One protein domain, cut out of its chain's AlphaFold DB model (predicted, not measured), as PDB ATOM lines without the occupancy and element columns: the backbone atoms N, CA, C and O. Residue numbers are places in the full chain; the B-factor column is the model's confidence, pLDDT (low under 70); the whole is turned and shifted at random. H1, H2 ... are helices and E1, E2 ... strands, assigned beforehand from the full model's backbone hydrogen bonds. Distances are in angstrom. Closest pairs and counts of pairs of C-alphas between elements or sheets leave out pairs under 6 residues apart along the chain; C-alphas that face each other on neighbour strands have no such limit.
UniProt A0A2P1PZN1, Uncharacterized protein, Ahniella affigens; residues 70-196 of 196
ATOM      1  N   ALA A  70     157.317 224.428 241.774       71.50
ATOM      2  CA  ALA A  70     157.224 225.467 240.757       71.50
ATOM      3  C   ALA A  70     157.885 224.968 239.471       71.50
ATOM      4  O   ALA A  70     158.854 224.214 239.528       71.50
ATOM      5  N   LEU A  71     157.384 225.404 238.311       68.69
ATOM      6  CA  LEU A  71     157.887 224.966 237.001       68.69
ATOM      7  C   LEU A  71     159.399 225.189 236.842       68.69
ATOM      8  O   LEU A  71     160.091 224.327 236.307       68.69
ATOM      9  N   THR A  72     159.913 226.303 237.366       73.50
ATOM     10  CA  THR A  72     161.339 226.659 237.322       73.50
ATOM     11  C   THR A  72     162.225 225.636 238.031       73.50
ATOM     12  O   THR A  72     163.296 225.317 237.530       73.50
ATOM     13  N   VAL A  73     161.751 225.024 239.125       78.25
ATOM     14  CA  VAL A  73     162.496 223.971 239.842       78.25
ATOM     15  C   VAL A  73     162.771 222.782 238.920       78.25
ATOM     16  O   VAL A  73     163.870 222.237 238.925       78.25
ATOM     17  N   PHE A  74     161.798 222.406 238.086       76.69
ATOM     18  CA  PHE A  74     161.971 221.324 237.119       76.69
ATOM     19  C   PHE A  74     162.797 221.762 235.914       76.69
ATOM     20  O   PHE A  74     163.471 220.926 235.337       76.69
ATOM     21  N   GLN A  75     162.770 223.031 235.505       74.50
ATOM     22  CA  GLN A  75     163.612 223.507 234.401       74.50
ATOM     23  C   GLN A  75     165.100 223.509 234.781       74.50
ATOM     24  O   GLN A  75     165.931 223.099 233.965       74.50
ATOM     25  N   ASP A  76     165.415 223.913 236.013       73.06
ATOM     26  CA  ASP A  76     166.785 224.135 236.480       73.06
ATOM     27  C   ASP A  76     167.453 222.864 237.053       73.06
ATOM     28  O   ASP A  76     168.680 222.752 237.035       73.06
ATOM     29  N   ASP A  77     166.677 221.876 237.522       76.94
ATOM     30  CA  ASP A  77     167.193 220.639 238.127       76.94
ATOM     31  C   ASP A  77     167.003 219.412 237.217       76.94
ATOM     32  O   ASP A  77     165.980 218.720 237.218       76.94
ATOM     33  N   ALA A  78     168.037 219.087 236.443       73.75
ATOM     34  CA  ALA A  78     168.009 217.932 235.552       73.75
ATOM     35  C   ALA A  78     167.930 216.578 236.278       73.75
ATOM     36  O   ALA A  78     167.406 215.615 235.713       73.75
ATOM     37  N   LYS A  79     168.437 216.482 237.516       76.81
ATOM     38  CA  LYS A  79     168.387 215.247 238.309       76.81
ATOM     39  C   LYS A  79     166.952 215.006 238.781       76.81
ATOM     40  O   LYS A  79     166.448 213.893 238.650       76.81
ATOM     41  N   LEU A  80     166.264 216.061 239.215       81.62
ATOM     42  CA  LEU A  80     164.834 216.026 239.510       81.62
ATOM     43  C   LEU A  80     164.020 215.613 238.276       81.62
ATOM     44  O   LEU A  80     163.217 214.687 238.369       81.62
ATOM     45  N   ARG A  81     164.264 216.217 237.102       82.00
ATOM     46  CA  ARG A  81     163.579 215.823 235.850       82.00
ATOM     47  C   ARG A  81     163.755 214.343 235.529       82.00
ATOM     48  O   ARG A  81     162.814 213.707 235.059       82.00
ATOM     49  N   LEU A  82     164.946 213.799 235.769       79.69
ATOM     50  CA  LEU A  82     165.272 212.392 235.547       79.69
ATOM     51  C   LEU A  82     164.402 211.476 236.413       79.69
ATOM     52  O   LEU A  82     163.709 210.614 235.881       79.69
ATOM     53  N   TYR A  83     164.391 211.696 237.727       84.75
ATOM     54  CA  TYR A  83     163.594 210.895 238.660       84.75
ATOM     55  C   TYR A  83     162.093 211.060 238.435       84.75
ATOM     56  O   TYR A  83     161.353 210.082 238.447       84.75
ATOM     57  N   VAL A  84     161.646 212.280 238.143       88.69
ATOM     58  CA  VAL A  84     160.246 212.544 237.802       88.69
ATOM     59  C   VAL A  84     159.869 211.818 236.511       88.69
ATOM     60  O   VAL A  84     158.786 211.258 236.431       88.69
ATOM     61  N   SER A  85     160.767 211.721 235.526       86.62
ATOM     62  CA  SER A  85     160.521 210.927 234.311       86.62
ATOM     63  C   SER A  85     160.374 209.431 234.611       86.62
ATOM     64  O   SER A  85     159.482 208.790 234.061       86.62
ATOM     65  N   VAL A  86     161.216 208.883 235.501       84.62
ATOM     66  CA  VAL A  86     161.112 207.486 235.971       84.62
ATOM     67  C   VAL A  86     159.753 207.259 236.627       84.62
ATOM     68  O   VAL A  86     159.040 206.323 236.264       84.62
ATOM     69  N   PHE A  87     159.379 208.145 237.550       90.81
ATOM     70  CA  PHE A  87     158.106 208.087 238.255       90.81
ATOM     71  C   PHE A  87     156.915 208.173 237.300       90.81
ATOM     72  O   PHE A  87     156.049 207.309 237.334       90.81
ATOM     73  N   LEU A  88     156.877 209.170 236.411       90.50
ATOM     74  CA  LEU A  88     155.768 209.373 235.477       90.50
ATOM     75  C   LEU A  88     155.610 208.208 234.504       90.50
ATOM     76  O   LEU A  88     154.491 207.842 234.149       90.50
ATOM     77  N   HIS A  89     156.716 207.595 234.089       87.06
ATOM     78  CA  HIS A  89     156.662 206.393 233.275       87.06
ATOM     79  C   HIS A  89     156.087 205.201 234.055       87.06
ATOM     80  O   HIS A  89     155.188 204.528 233.550       87.06
ATOM     81  N   ALA A  90     156.537 204.973 235.293       88.12
ATOM     82  CA  ALA A  90     155.968 203.940 236.157       88.12
ATOM     83  C   ALA A  90     154.481 204.195 236.453       88.12
ATOM     84  O   ALA A  90     153.679 203.265 236.415       88.12
ATOM     85  N   TYR A  91     154.102 205.456 236.667       90.44
ATOM     86  CA  TYR A  91     152.719 205.878 236.862       90.44
ATOM     87  C   TYR A  91     151.874 205.577 235.633       90.44
ATOM     88  O   TYR A  91     150.832 204.947 235.759       90.44
ATOM     89  N   ARG A  92     152.341 205.940 234.434       87.94
ATOM     90  CA  ARG A  92     151.641 205.641 233.179       87.94
ATOM     91  C   ARG A  92     151.413 204.140 232.984       87.94
ATOM     92  O   ARG A  92     150.360 203.763 232.494       87.94
ATOM     93  N   LEU A  93     152.376 203.292 233.353       86.75
ATOM     94  CA  LEU A  93     152.213 201.833 233.281       86.75
ATOM     95  C   LEU A  93     151.242 201.295 234.343       86.75
ATOM     96  O   LEU A  93     150.536 200.320 234.101       86.75
ATOM     97  N   ALA A  94     151.231 201.905 235.528       85.69
ATOM     98  CA  ALA A  94     150.398 201.491 236.650       85.69
ATOM     99  C   ALA A  94     148.962 202.030 236.578       85.69
ATOM    100  O   ALA A  94     148.086 201.483 237.254       85.69
ATOM    101  N   ASN A  95     148.737 203.102 235.821       83.44
ATOM    102  CA  ASN A  95     147.461 203.783 235.702       83.44
ATOM    103  C   ASN A  95     146.591 203.120 234.632       83.44
ATOM    104  O   ASN A  95     146.917 203.128 233.448       83.44
ATOM    105  N   GLN A  96     145.462 202.570 235.067       73.12
ATOM    106  CA  GLN A  96     144.500 201.878 234.208       73.12
ATOM    107  C   GLN A  96     143.284 202.751 233.869       73.12
ATOM    108  O   GLN A  96     142.407 202.312 233.133       73.12
ATOM    109  N   THR A  97     143.205 203.963 234.429       63.25
ATOM    110  CA  THR A  97     141.972 204.770 234.456       63.25
ATOM    111  C   THR A  97     141.964 205.944 233.484       63.25
ATOM    112  O   THR A  97     140.993 206.692 233.463       63.25
ATOM    113  N   GLU A  98     143.047 206.152 232.726       65.81
ATOM    114  CA  GLU A  98     143.299 207.330 231.868       65.81
ATOM    115  C   GLU A  98     143.261 208.698 232.597       65.81
ATOM    116  O   GLU A  98     143.700 209.700 232.038       65.81
ATOM    117  N   SER A  99     142.831 208.745 233.864       69.62
ATOM    118  CA  SER A  99     142.869 209.907 234.757       69.62
ATOM    119  C   SER A  99     144.181 209.953 235.539       69.62
ATOM    120  O   SER A  99     144.652 208.918 236.006       69.62
ATOM    121  N   TRP A 100     144.789 211.126 235.721       70.62
ATOM    122  CA  TRP A 100     146.043 211.262 236.484       70.62
ATOM    123  C   TRP A 100     145.811 211.429 237.999       70.62
ATOM    124  O   TRP A 100     146.698 211.876 238.730       70.62
ATOM    125  N   SER A 101     144.642 210.991 238.475       73.75
ATOM    126  CA  SER A 101     144.194 211.042 239.867       73.75
ATOM    127  C   SER A 101     143.979 209.652 240.483       73.75
ATOM    128  O   SER A 101     143.177 209.511 241.398       73.75
ATOM    129  N   ASP A 102     144.656 208.608 239.992       86.31
ATOM    130  CA  ASP A 102     144.614 207.266 240.594       86.31
ATOM    131  C   ASP A 102     145.627 207.170 241.763       86.31
ATOM    132  O   ASP A 102     146.847 207.157 241.521       86.31
ATOM    133  N   PRO A 103     145.167 207.087 243.032       88.00
ATOM    134  CA  PRO A 103     146.050 206.988 244.195       88.00
ATOM    135  C   PRO A 103     146.784 205.640 244.257       88.00
ATOM    136  O   PRO A 103     147.919 205.571 244.734       88.00
ATOM    137  N   GLY A 104     146.192 204.567 243.728       87.88
ATOM    138  CA  GLY A 104     146.840 203.263 243.649       87.88
ATOM    139  C   GLY A 104     147.979 203.264 242.634       87.88
ATOM    140  O   GLY A 104     149.068 202.757 242.920       87.88
ATOM    141  N   ALA A 105     147.773 203.881 241.466       90.12
ATOM    142  CA  ALA A 105     148.843 204.087 240.488       90.12
ATOM    143  C   ALA A 105     149.962 204.969 241.054       90.12
ATOM    144  O   ALA A 105     151.136 204.657 240.849       90.12
ATOM    145  N   PHE A 106     149.612 206.001 241.832       92.25
ATOM    146  CA  PHE A 106     150.579 206.861 242.519       92.25
ATOM    147  C   PHE A 106     151.488 206.052 243.443       92.25
ATOM    148  O   PHE A 106     152.711 206.095 243.312       92.25
ATOM    149  N   VAL A 107     150.895 205.263 244.339       91.94
ATOM    150  CA  VAL A 107     151.637 204.447 245.305       91.94
ATOM    151  C   VAL A 107     152.507 203.399 244.606       91.94
ATOM    152  O   VAL A 107     153.667 203.212 244.981       91.94
ATOM    153  N   ARG A 108     151.991 202.730 243.565       90.62
ATOM    154  CA  ARG A 108     152.777 201.765 242.776       90.62
ATOM    155  C   ARG A 108     153.963 202.437 242.080       90.62
ATOM    156  O   ARG A 108     155.063 201.886 242.092       90.62
ATOM    157  N   ALA A 109     153.763 203.626 241.517       91.56
ATOM    158  CA  ALA A 109     154.817 204.397 240.868       91.56
ATOM    159  C   ALA A 109     155.876 204.897 241.857       91.56
ATOM    160  O   ALA A 109     157.064 204.849 241.544       91.56
ATOM    161  N   LEU A 110     155.462 205.318 243.057       90.94
ATOM    162  CA  LEU A 110     156.370 205.737 244.124       90.94
ATOM    163  C   LEU A 110     157.276 204.577 244.553       90.94
ATOM    164  O   LEU A 110     158.494 204.695 244.484       90.94
ATOM    165  N   ARG A 111     156.694 203.407 244.854       89.56
ATOM    166  CA  ARG A 111     157.463 202.194 245.189       89.56
ATOM    167  C   ARG A 111     158.425 201.786 244.070       89.56
ATOM    168  O   ARG A 111     159.540 201.346 244.340       89.56
ATOM    169  N   ALA A 112     158.006 201.921 242.810       87.81
ATOM    170  CA  ALA A 112     158.864 201.636 241.665       87.81
ATOM    171  C   ALA A 112     160.033 202.628 241.554       87.81
ATOM    172  O   ALA A 112     161.139 202.215 241.206       87.81
ATOM    173  N   LEU A 113     159.808 203.911 241.856       86.44
ATOM    174  CA  LEU A 113     160.866 204.917 241.916       86.44
ATOM    175  C   LEU A 113     161.861 204.593 243.037       86.44
ATOM    176  O   LEU A 113     163.056 204.530 242.756       86.44
ATOM    177  N   ASP A 114     161.385 204.321 244.253       85.56
ATOM    178  CA  ASP A 114     162.231 203.983 245.405       85.56
ATOM    179  C   ASP A 114     163.105 202.749 245.136       85.56
ATOM    180  O   ASP A 114     164.302 202.745 245.426       85.56
ATOM    181  N   ALA A 115     162.528 201.708 244.525       83.44
ATOM    182  CA  ALA A 115     163.245 200.475 244.205       83.44
ATOM    183  C   ALA A 115     164.333 200.672 243.135       83.44
ATOM    184  O   ALA A 115     165.382 200.031 243.185       83.44
ATOM    185  N   ARG A 116     164.083 201.542 242.152       75.44
ATOM    186  CA  ARG A 116     164.985 201.777 241.010       75.44
ATOM    187  C   ARG A 116     166.021 202.860 241.293       75.44
ATOM    188  O   ARG A 116     167.126 202.833 240.758       75.44
ATOM    189  N   ALA A 117     165.676 203.825 242.131       74.12
ATOM    190  CA  ALA A 117     166.505 204.965 242.476       74.12
ATOM    191  C   ALA A 117     166.529 205.180 243.999       74.12
ATOM    192  O   ALA A 117     166.085 206.227 244.473       74.12
ATOM    193  N   PRO A 118     167.078 204.228 244.774       73.75
ATOM    194  CA  PRO A 118     167.168 204.376 246.220       73.75
ATOM    195  C   PRO A 118     167.946 205.651 246.576       73.75
ATOM    196  O   PRO A 118     168.992 205.938 245.988       73.75
ATOM    197  N   GLY A 119     167.419 206.436 247.521       74.19
ATOM    198  CA  GLY A 119     168.023 207.707 247.935       74.19
ATOM    199  C   GLY A 119     167.887 208.840 246.909       74.19
ATOM    200  O   GLY A 119     168.746 209.716 246.844       74.19
ATOM    201  N   HIS A 120     166.843 208.837 246.071       77.69
ATOM    202  CA  HIS A 120     166.609 209.916 245.102       77.69
ATOM    203  C   HIS A 120     166.291 211.280 245.738       77.69
ATOM    204  O   HIS A 120     166.400 212.291 245.047       77.69
ATOM    205  N   GLU A 121     165.859 211.315 247.004       81.25
ATOM    206  CA  GLU A 121     165.525 212.516 247.800       81.25
ATOM    207  C   GLU A 121     164.457 213.454 247.195       81.25
ATOM    208  O   GLU A 121     164.140 214.495 247.761       81.25
ATOM    209  N   VAL A 122     163.866 213.096 246.051       83.69
ATOM    210  CA  VAL A 122     162.687 213.777 245.493       83.69
ATOM    211  C   VAL A 122     161.528 213.775 246.486       83.69
ATOM    212  O   VAL A 122     161.014 212.724 246.860       83.69
ATOM    213  N   GLU A 123     161.075 214.974 246.839       86.69
ATOM    214  CA  GLU A 123     159.892 215.173 247.667       86.69
ATOM    215  C   GLU A 123     158.620 214.685 246.942       86.69
ATOM    216  O   GLU A 123     158.369 215.105 245.805       86.69
ATOM    217  N   PRO A 124     157.760 213.865 247.577       87.50
ATOM    218  CA  PRO A 124     156.540 213.354 246.940       87.50
ATOM    219  C   PRO A 124     155.548 214.433 246.484       87.50
ATOM    220  O   PRO A 124     154.815 214.230 245.514       87.50
ATOM    221  N   ASP A 125     155.557 215.608 247.116       87.00
ATOM    222  CA  ASP A 125     154.768 216.765 246.676       87.00
ATOM    223  C   ASP A 125     155.187 217.260 245.277       87.00
ATOM    224  O   ASP A 125     154.340 217.738 244.518       87.00
ATOM    225  N   LEU A 126     156.465 217.117 244.895       89.44
ATOM    226  CA  LEU A 126     156.940 217.442 243.543       89.44
ATOM    227  C   LEU A 126     156.435 216.426 242.512       89.44
ATOM    228  O   LEU A 126     156.141 216.805 241.379       89.44
ATOM    229  N   LEU A 127     156.282 215.158 242.901       91.38
ATOM    230  CA  LEU A 127     155.694 214.124 242.047       91.38
ATOM    231  C   LEU A 127     154.205 214.404 241.809       91.38
ATOM    232  O   LEU A 127     153.756 214.413 240.663       91.38
ATOM    233  N   CYS A 128     153.463 214.737 242.870       89.81
ATOM    234  CA  CYS A 128     152.061 215.148 242.763       89.81
ATOM    235  C   CYS A 128     151.904 216.418 241.914       89.81
ATOM    236  O   CYS A 128     151.013 216.509 241.072       89.81
ATOM    237  N   PHE A 129     152.798 217.396 242.097       89.94
ATOM    238  CA  PHE A 129     152.820 218.603 241.278       89.94
ATOM    239  C   PHE A 129     153.006 218.271 239.794       89.94
ATOM    240  O   PHE A 129     152.274 218.808 238.964       89.94
ATOM    241  N   ALA A 130     153.950 217.385 239.459       90.62
ATOM    242  CA  ALA A 130     154.223 216.994 238.080       90.62
ATOM    243  C   ALA A 130     153.010 216.328 237.408       90.62
ATOM    244  O   ALA A 130     152.703 216.670 236.269       90.62
ATOM    245  N   LEU A 131     152.284 215.457 238.122       91.25
ATOM    246  CA  LEU A 131     151.043 214.844 237.624       91.25
ATOM    247  C   LEU A 131     149.994 215.908 237.277       91.25
ATOM    248  O   LEU A 131     149.467 215.919 236.169       91.25
ATOM    249  N   LYS A 132     149.782 216.890 238.162       89.06
ATOM    250  CA  LYS A 132     148.860 218.003 237.885       89.06
ATOM    251  C   LYS A 132     149.279 218.866 236.706       89.06
ATOM    252  O   LYS A 132     148.427 219.401 236.004       89.06
ATOM    253  N   GLN A 133     150.578 219.080 236.509       89.38
ATOM    254  CA  GLN A 133     151.040 219.831 235.341       89.38
ATOM    255  C   GLN A 133     150.797 219.051 234.043       89.38
ATOM    256  O   GLN A 133     150.559 219.685 233.020       89.38
ATOM    257  N   ILE A 134     150.811 217.712 234.078       89.06
ATOM    258  CA  ILE A 134     150.423 216.889 232.925       89.06
ATOM    259  C   ILE A 134     148.931 217.043 232.633       89.06
ATOM    260  O   ILE A 134     148.571 217.296 231.488       89.06
ATOM    261  N   GLU A 135     148.068 216.992 233.651       86.94
ATOM    262  CA  GLU A 135     146.625 217.241 233.469       86.94
ATOM    263  C   GLU A 135     146.336 218.627 232.884       86.94
ATOM    264  O   GLU A 135     145.438 218.791 232.063       86.94
ATOM    265  N   LYS A 136     147.123 219.631 233.281       86.81
ATOM    266  CA  LYS A 136     147.023 221.004 232.766       86.81
ATOM    267  C   LYS A 136     147.637 221.192 231.378       86.81
ATOM    268  O   LYS A 136     147.471 222.260 230.797       86.81
ATOM    269  N   GLY A 137     148.371 220.204 230.867       86.06
ATOM    270  CA  GLY A 137     149.121 220.300 229.614       86.06
ATOM    271  C   GLY A 137     150.387 221.162 229.686       86.06
ATOM    272  O   GLY A 137     151.006 221.409 228.656       86.06
ATOM    273  N   ASP A 138     150.801 221.608 230.877       86.75
ATOM    274  CA  ASP A 138     152.072 222.318 231.084       86.75
ATOM    275  C   ASP A 138     153.266 221.344 230.976       86.75
ATOM    276  O   ASP A 138     154.346 221.716 230.511       86.75
ATOM    277  N   PHE A 139     153.074 220.083 231.384       89.25
ATOM    278  CA  PHE A 139     154.038 218.985 231.259       89.25
ATOM    279  C   PHE A 139     153.519 217.896 230.315       89.25
ATOM    280  O   PHE A 139     152.320 217.719 230.139       89.25
ATOM    281  N   ASP A 140     154.442 217.132 229.738       88.00
ATOM    282  CA  ASP A 140     154.152 215.962 228.916       88.00
ATOM    283  C   ASP A 140     155.219 214.875 229.136       88.00
ATOM    284  O   ASP A 140     156.369 215.163 229.485       88.00
ATOM    285  N   LEU A 141     154.847 213.614 228.923       87.00
ATOM    286  CA  LEU A 141     155.753 212.470 228.964       87.00
ATOM    287  C   LEU A 141     156.068 212.015 227.534       87.00
ATOM    288  O   LEU A 141     155.502 211.049 227.017       87.00
ATOM    289  N   ALA A 142     157.018 212.699 226.902       85.25
ATOM    290  CA  ALA A 142     157.409 212.433 225.522       85.25
ATOM    291  C   ALA A 142     158.334 211.208 225.414       85.25
ATOM    292  O   ALA A 142     159.173 210.967 226.283       85.25
ATOM    293  N   ARG A 143     158.237 210.452 224.311       83.00
ATOM    294  CA  ARG A 143     159.202 209.394 223.962       83.00
ATOM    295  C   ARG A 143     160.277 209.967 223.045       83.00
ATOM    296  O   ARG A 143     159.970 210.521 221.993       83.00
ATOM    297  N   CYS A 144     161.544 209.834 223.423       79.50
ATOM    298  CA  CYS A 144     162.649 210.284 222.582       79.50
ATOM    299  C   CYS A 144     162.833 209.350 221.372       79.50
ATOM    300  O   CYS A 144     162.996 208.149 221.580       79.50
ATOM    301  N   PRO A 145     162.908 209.862 220.129       75.44
ATOM    302  CA  PRO A 145     163.143 209.020 218.953       75.44
ATOM    303  C   PRO A 145     164.568 208.445 218.895       75.44
ATOM    304  O   PRO A 145     164.775 207.393 218.304       75.44
ATOM    305  N   ALA A 146     165.552 209.100 219.523       73.06
ATOM    306  CA  ALA A 146     166.952 208.673 219.475       73.06
ATOM    307  C   ALA A 146     167.292 207.577 220.498       73.06
ATOM    308  O   ALA A 146     168.032 206.649 220.188       73.06
ATOM    309  N   CYS A 147     166.787 207.684 221.733       72.38
ATOM    310  CA  CYS A 147     167.085 206.724 222.805       72.38
ATOM    311  C   CYS A 147     165.883 205.877 223.244       72.38
ATOM    312  O   CYS A 147     166.030 205.063 224.152       72.38
ATOM    313  N   ALA A 148     164.709 206.073 222.634       73.94
ATOM    314  CA  ALA A 148     163.436 205.424 222.966       73.94
ATOM    315  C   ALA A 148     162.914 205.659 224.401       73.94
ATOM    316  O   ALA A 148     161.840 205.162 224.742       73.94
ATOM    317  N   THR A 149     163.628 206.426 225.231       74.81
ATOM    318  CA  THR A 149     163.283 206.718 226.626       74.81
ATOM    319  C   THR A 149     162.131 207.713 226.740       74.81
ATOM    320  O   THR A 149     162.100 208.721 226.029       74.81
ATOM    321  N   HIS A 150     161.219 207.461 227.682       82.25
ATOM    322  CA  HIS A 150     160.214 208.432 228.106       82.25
ATOM    323  C   HIS A 150     160.837 209.476 229.035       82.25
ATOM    324  O   HIS A 150     161.507 209.125 230.006       82.25
ATOM    325  N   PHE A 151     160.624 210.754 228.743       82.69
ATOM    326  CA  PHE A 151     161.203 211.855 229.501       82.69
ATOM    327  C   PHE A 151     160.190 212.977 229.721       82.69
ATOM    328  O   PHE A 151     159.320 213.223 228.886       82.69
ATOM    329  N   LEU A 152     160.331 213.674 230.847       86.19
ATOM    330  CA  LEU A 152     159.547 214.856 231.166       86.19
ATOM    331  C   LEU A 152     159.895 215.989 230.193       86.19
ATOM    332  O   LEU A 152     161.001 216.557 230.223       86.19
ATOM    333  N   LYS A 153     158.919 216.327 229.356       85.38
ATOM    334  CA  LYS A 153     158.907 217.500 228.496       85.38
ATOM    335  C   LYS A 153     158.098 218.594 229.187       85.38
ATOM    336  O   LYS A 153     156.972 218.375 229.613       85.38
ATOM    337  N   ILE A 154     158.696 219.771 229.302       84.56
ATOM    338  CA  ILE A 154     158.033 220.974 229.804       84.56
ATOM    339  C   ILE A 154     157.613 221.763 228.569       84.56
ATOM    340  O   ILE A 154     158.453 221.989 227.694       84.56
ATOM    341  N   GLN A 155     156.328 222.095 228.452       79.31
ATOM    342  CA  GLN A 155     155.840 222.838 227.299       79.31
ATOM    343  C   GLN A 155     156.277 224.305 227.394       79.31
ATOM    344  O   GLN A 155     156.201 224.901 228.475       79.31
ATOM    345  N   PRO A 156     156.705 224.907 226.273       69.12
ATOM    346  CA  PRO A 156     157.047 226.317 226.240       69.12
ATOM    347  C   PRO A 156     155.819 227.165 226.553       69.12
ATOM    348  O   PRO A 156     154.784 227.064 225.890       69.12
ATOM    349  N   LYS A 157     155.939 228.055 227.541       64.62
ATOM    350  CA  LYS A 157     154.919 229.082 227.774       64.62
ATOM    351  C   LYS A 157     155.059 230.180 226.727       64.62
ATOM    352  O   LYS A 157     156.159 230.678 226.477       64.62
ATOM    353  N   VAL A 158     153.934 230.563 226.125       57.22
ATOM    354  CA  VAL A 158     153.862 231.626 225.113       57.22
ATOM    355  C   VAL A 158     154.591 232.876 225.627       57.22
ATOM    356  O   VAL A 158     154.237 233.417 226.672       57.22
ATOM    357  N   GLY A 159     155.629 233.317 224.907       51.34
ATOM    358  CA  GLY A 159     156.392 234.532 225.221       51.34
ATOM    359  C   GLY A 159     157.715 234.345 225.981       51.34
ATOM    360  O   GLY A 159     158.403 235.337 226.219       51.34
ATOM    361  N   VAL A 160     158.129 233.119 226.327       51.59
ATOM    362  CA  VAL A 160     159.411 232.869 227.019       51.59
ATOM    363  C   VAL A 160     160.479 232.361 226.037       51.59
ATOM    364  O   VAL A 160     160.332 231.316 225.421       51.59
ATOM    365  N   LYS A 161     161.591 233.099 225.899       47.41
ATOM    366  CA  LYS A 161     162.694 232.820 224.948       47.41
ATOM    367  C   LYS A 161     163.656 231.684 225.353       47.41
ATOM    368  O   LYS A 161     164.657 231.481 224.670       47.41
ATOM    369  N   ARG A 162     163.445 230.974 226.472       49.00
ATOM    370  CA  ARG A 162     164.411 229.961 226.950       49.00
ATOM    371  C   ARG A 162     164.242 228.627 226.212       49.00
ATOM    372  O   ARG A 162     163.549 227.724 226.654       49.00
ATOM    373  N   THR A 163     164.974 228.504 225.112       43.22
ATOM    374  CA  THR A 163     165.166 227.318 224.263       43.22
ATOM    375  C   THR A 163     166.016 226.222 224.930       43.22
ATOM    376  O   THR A 163     167.095 225.883 224.451       43.22
ATOM    377  N   LEU A 164     165.568 225.660 226.054       47.81
ATOM    378  CA  LEU A 164     166.030 224.331 226.515       47.81
ATOM    379  C   LEU A 164     164.932 223.264 226.338       47.81
ATOM    380  O   LEU A 164     165.072 222.119 226.770       47.81
ATOM    381  N   GLU A 165     163.823 223.658 225.715       51.91
ATOM    382  CA  GLU A 165     162.542 222.962 225.695       51.91
ATOM    383  C   GLU A 165     162.366 222.204 224.376       51.91
ATOM    384  O   GLU A 165     161.900 222.745 223.379       51.91
ATOM    385  N   GLY A 166     162.758 220.931 224.355       54.06
ATOM    386  CA  GLY A 166     162.457 220.045 223.227       54.06
ATOM    387  C   GLY A 166     163.375 218.838 223.129       54.06
ATOM    388  O   GLY A 166     162.909 217.739 222.832       54.06
ATOM    389  N   ASP A 167     164.650 219.019 223.463       61.06
ATOM    390  CA  ASP A 167     165.620 217.936 223.383       61.06
ATOM    391  C   ASP A 167     165.503 217.000 224.583       61.06
ATOM    392  O   ASP A 167     165.303 217.413 225.731       61.06
ATOM    393  N   CYS A 168     165.633 215.701 224.315       71.88
ATOM    394  CA  CYS A 168     165.652 214.693 225.360       71.88
ATOM    395  C   CYS A 168     166.841 214.956 226.288       71.88
ATOM    396  O   CYS A 168     167.982 214.640 225.950       71.88
ATOM    397  N   PHE A 169     166.576 215.498 227.480       68.69
ATOM    398  CA  PHE A 169     167.629 215.837 228.439       68.69
ATOM    399  C   PHE A 169     168.461 214.612 228.842       68.69
ATOM    400  O   PHE A 169     169.621 214.767 229.206       68.69
ATOM    401  N   VAL A 170     167.907 213.398 228.723       67.88
ATOM    402  CA  VAL A 170     168.634 212.132 228.909       67.88
ATOM    403  C   VAL A 170     169.727 211.978 227.850       67.88
ATOM    404  O   VAL A 170     170.864 211.659 228.190       67.88
ATOM    405  N   CYS A 171     169.424 212.258 226.578       67.75
ATOM    406  CA  CYS A 171     170.423 212.314 225.510       67.75
ATOM    407  C   CYS A 171     171.420 213.451 225.756       67.75
ATOM    408  O   CYS A 171     172.624 213.224 225.708       67.75
ATOM    409  N   THR A 172     170.949 214.651 226.095       63.72
ATOM    410  CA  THR A 172     171.816 215.822 226.307       63.72
ATOM    411  C   THR A 172     172.791 215.630 227.478       63.72
ATOM    412  O   THR A 172     173.971 215.964 227.360       63.72
ATOM    413  N   TYR A 173     172.351 215.021 228.586       57.72
ATOM    414  CA  TYR A 173     173.227 214.647 229.705       57.72
ATOM    415  C   TYR A 173     174.158 213.478 229.362       57.72
ATOM    416  O   TYR A 173     175.289 213.442 229.846       57.72
ATOM    417  N   ARG A 174     173.734 212.558 228.484       50.78
ATOM    418  CA  ARG A 174     174.586 211.469 227.980       50.78
ATOM    419  C   ARG A 174     175.763 211.986 227.142       50.78
ATOM    420  O   ARG A 174     176.809 211.347 227.161       50.78
ATOM    421  N   PHE A 175     175.635 213.136 226.469       42.12
ATOM    422  CA  PHE A 175     176.705 213.690 225.622       42.12
ATOM    423  C   PHE A 175     177.648 214.682 226.318       42.12
ATOM    424  O   PHE A 175     178.774 214.844 225.858       42.12
ATOM    425  N   LYS A 176     177.267 215.299 227.448       41.62
ATOM    426  CA  LYS A 176     178.212 216.114 228.245       41.62
ATOM    427  C   LYS A 176     179.047 215.304 229.242       41.62
ATOM    428  O   LYS A 176     180.099 215.773 229.657       41.62
ATOM    429  N   ALA A 177     178.626 214.088 229.590       41.50
ATOM    430  CA  ALA A 177     179.350 213.198 230.499       41.50
ATOM    431  C   ALA A 177     180.135 212.103 229.747       41.50
ATOM    432  O   ALA A 177     180.008 210.912 230.042       41.50
ATOM    433  N   LEU A 178     180.980 212.490 228.781       33.97
ATOM    434  CA  LEU A 178     182.089 211.644 228.320       33.97
ATOM    435  C   LEU A 178     183.145 211.589 229.433       33.97
ATOM    436  O   LEU A 178     184.152 212.286 229.401       33.97
ATOM    437  N   GLY A 179     182.869 210.791 230.463       34.59
ATOM    438  CA  GLY A 179     183.779 210.626 231.591       34.59
ATOM    439  C   GLY A 179     183.073 210.287 232.893       34.59
ATOM    440  O   GLY A 179     182.941 211.143 233.749       34.59
ATOM    441  N   ARG A 180     182.707 209.005 233.035       40.72
ATOM    442  CA  ARG A 180     182.410 208.289 234.294       40.72
ATOM    443  C   ARG A 180     181.196 208.802 235.103       40.72
ATOM    444  O   ARG A 180     181.076 209.963 235.453       40.72
ATOM    445  N   SER A 181     180.330 207.860 235.490       38.41
ATOM    446  CA  SER A 181     179.214 208.007 236.454       38.41
ATOM    447  C   SER A 181     177.918 208.702 235.991       38.41
ATOM    448  O   SER A 181     177.288 209.438 236.743       38.41
ATOM    449  N   SER A 182     177.415 208.380 234.794       42.41
ATOM    450  CA  SER A 182     175.989 208.585 234.489       42.41
ATOM    451  C   SER A 182     175.139 207.822 235.521       42.41
ATOM    452  O   SER A 182     175.213 206.590 235.584       42.41
ATOM    453  N   SER A 183     174.411 208.572 236.352       51.16
ATOM    454  CA  SER A 183     173.682 208.130 237.547       51.16
ATOM    455  C   SER A 183     172.837 206.870 237.326       51.16
ATOM    456  O   SER A 183     172.358 206.607 236.222       51.16
ATOM    457  N   ILE A 184     172.619 206.098 238.396       55.06
ATOM    458  CA  ILE A 184     171.726 204.923 238.422       55.06
ATOM    459  C   ILE A 184     170.395 205.229 237.714       55.06
ATOM    460  O   ILE A 184     169.975 204.464 236.856       55.06
ATOM    461  N   ALA A 185     169.815 206.413 237.927       51.31
ATOM    462  CA  ALA A 185     168.580 206.826 237.259       51.31
ATOM    463  C   ALA A 185     168.684 207.026 235.734       51.31
ATOM    464  O   ALA A 185     167.703 206.816 235.028       51.31
ATOM    465  N   GLY A 186     169.855 207.376 235.196       52.28
ATOM    466  CA  GLY A 186     170.082 207.414 233.749       52.28
ATOM    467  C   GLY A 186     170.129 206.011 233.142       52.28
ATOM    468  O   GLY A 186     169.601 205.789 232.054       52.28
ATOM    469  N   LYS A 187     170.708 205.041 233.865       59.44
ATOM    470  CA  LYS A 187     170.675 203.619 233.483       59.44
ATOM    471  C   LYS A 187     169.273 203.024 233.628       59.44
ATOM    472  O   LYS A 187     168.860 202.283 232.745       59.44
ATOM    473  N   GLU A 188     168.530 203.394 234.667       55.88
ATOM    474  CA  GLU A 188     167.145 202.958 234.883       55.88
ATOM    475  C   GLU A 188     166.193 203.508 233.827       55.88
ATOM    476  O   GLU A 188     165.391 202.755 233.291       55.88
ATOM    477  N   LEU A 189     166.315 204.778 233.434       53.59
ATOM    478  CA  LEU A 189     165.547 205.308 232.305       53.59
ATOM    479  C   LEU A 189     165.868 204.592 230.985       53.59
ATOM    480  O   LEU A 189     164.974 204.383 230.164       53.59
ATOM    481  N   LEU A 190     167.121 204.177 230.777       53.50
ATOM    482  CA  LEU A 190     167.508 203.359 229.624       53.50
ATOM    483  C   LEU A 190     167.001 201.911 229.732       53.50
ATOM    484  O   LEU A 190     166.674 201.309 228.711       53.50
ATOM    485  N   ALA A 191     166.914 201.345 230.937       56.44
ATOM    486  CA  ALA A 191     166.306 200.037 231.173       56.44
ATOM    487  C   ALA A 191     164.783 200.086 230.957       56.44
ATOM    488  O   ALA A 191     164.224 199.203 230.312       56.44
ATOM    489  N   LEU A 192     164.131 201.161 231.406       51.62
ATOM    490  CA  LEU A 192     162.716 201.455 231.171       51.62
ATOM    491  C   LEU A 192     162.402 201.676 229.691       51.62
ATOM    492  O   LEU A 192     161.382 201.205 229.203       51.62
ATOM    493  N   ALA A 193     163.307 202.312 228.944       47.22
ATOM    494  CA  ALA A 193     163.174 202.484 227.496       47.22
ATOM    495  C   ALA A 193     163.115 201.161 226.711       47.22
ATOM    496  O   ALA A 193     162.620 201.152 225.588       47.22
ATOM    497  N   LYS A 194     163.622 200.062 227.289       47.25
ATOM    498  CA  LYS A 194     163.605 198.719 226.689       47.25
ATOM    499  C   LYS A 194     162.372 197.889 227.062       47.25
ATOM    500  O   LYS A 194     162.188 196.827 226.481       47.25
ATOM    501  N   GLN A 195     161.561 198.331 228.026       49.97
ATOM    502  CA  GLN A 195     160.364 197.614 228.491       49.97
ATOM    503  C   GLN A 195     159.071 198.071 227.782       49.97
ATOM    504  O   GLN A 195     157.986 197.758 228.263       49.97
ATOM    505  N   GLY A 196     159.175 198.810 226.667       40.53
ATOM    506  CA  GLY A 196     158.036 199.371 225.928       40.53
ATOM    507  C   GLY A 196     158.079 199.133 224.429       40.53
ATOM    508  O   GLY A 196     159.126 199.445 223.812       40.53
TER     509      GLY A 196
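What this domain is: This is residues 70 to 196 of the 196 residues of an uncharacterized protein of Ahniella affigens (UniProt A0A2P1PZN1). The long helix H2 runs through the middle, with H3 packed on one side and the hairpin of E1 and E2 on the other; H4 crosses H2, H6 packs on it too, and H1 makes a corner at its first end. Residues 155 to 168 form a long loop, and residues 175 to 181 stick out. The printed part has 127 residues and is mostly helix, with H1 H2 H3 H4 E1 E2 H5 H6 along the chain. It is compact, with a radius of gyration of the C-alphas of 14.0 A and spans of 39 by 37 by 27 A.

How they stand to each other: H1, residues 71 to 76, and H2, residues 78 to 94, only just touch, only at the corner, with 3 pairs of C-alphas within 8 A; Phe 74 and Arg 81 have the closest, 5.9 A apart. H2 touches H3, residues 103 to 116, at a steep tilt of 52 degrees; the closest C-alphas are those of Tyr 91 and Ala 109, 4.8 A. Residues 84 to 88 of H2 touch H4, residues 124 to 135, with the C-alphas of Val 84 and Leu 127 closest, 6.4 A. E1, residues 139 to 143, and E2, residues 150 to 154, form an antiparallel hairpin; N 140 and O 153 are within hydrogen-bond range at 2.8 A. The closest C-alphas of H2 and E2 are those of Ser 85 and Phe 151, 4.9 A. H5, residues 169 to 176, is close to H2 but not clearly touching, with the C-alphas of Ala 78 and Phe 169 closest, 7.4 A. Residues 82 to 86 of H2 touch H6, residues 184 to 192; the C-alphas of Val 86 and Leu 189 are closest, 6.2 A. Every O i to N i+4 pair is within hydrogen-bond range in H1 to H6.

Where its parts are: H1 begins at C-alpha 71, (157.887, 224.966, 237.001). H2 measures 24.1 A, H3 19.9 A and H4 17.2 A. H6 ends at C-alpha 192, (162.716, 201.455, 231.171).

The domain as a whole: The C-alphas farthest apart, of Thr 97 and Gly 179, are 42.3 A apart. The printed part has no cut; the link E2 to H5 is long. Mean pLDDT of the printed part is 72.9, with 44 residues under 70, among them 169 to 196.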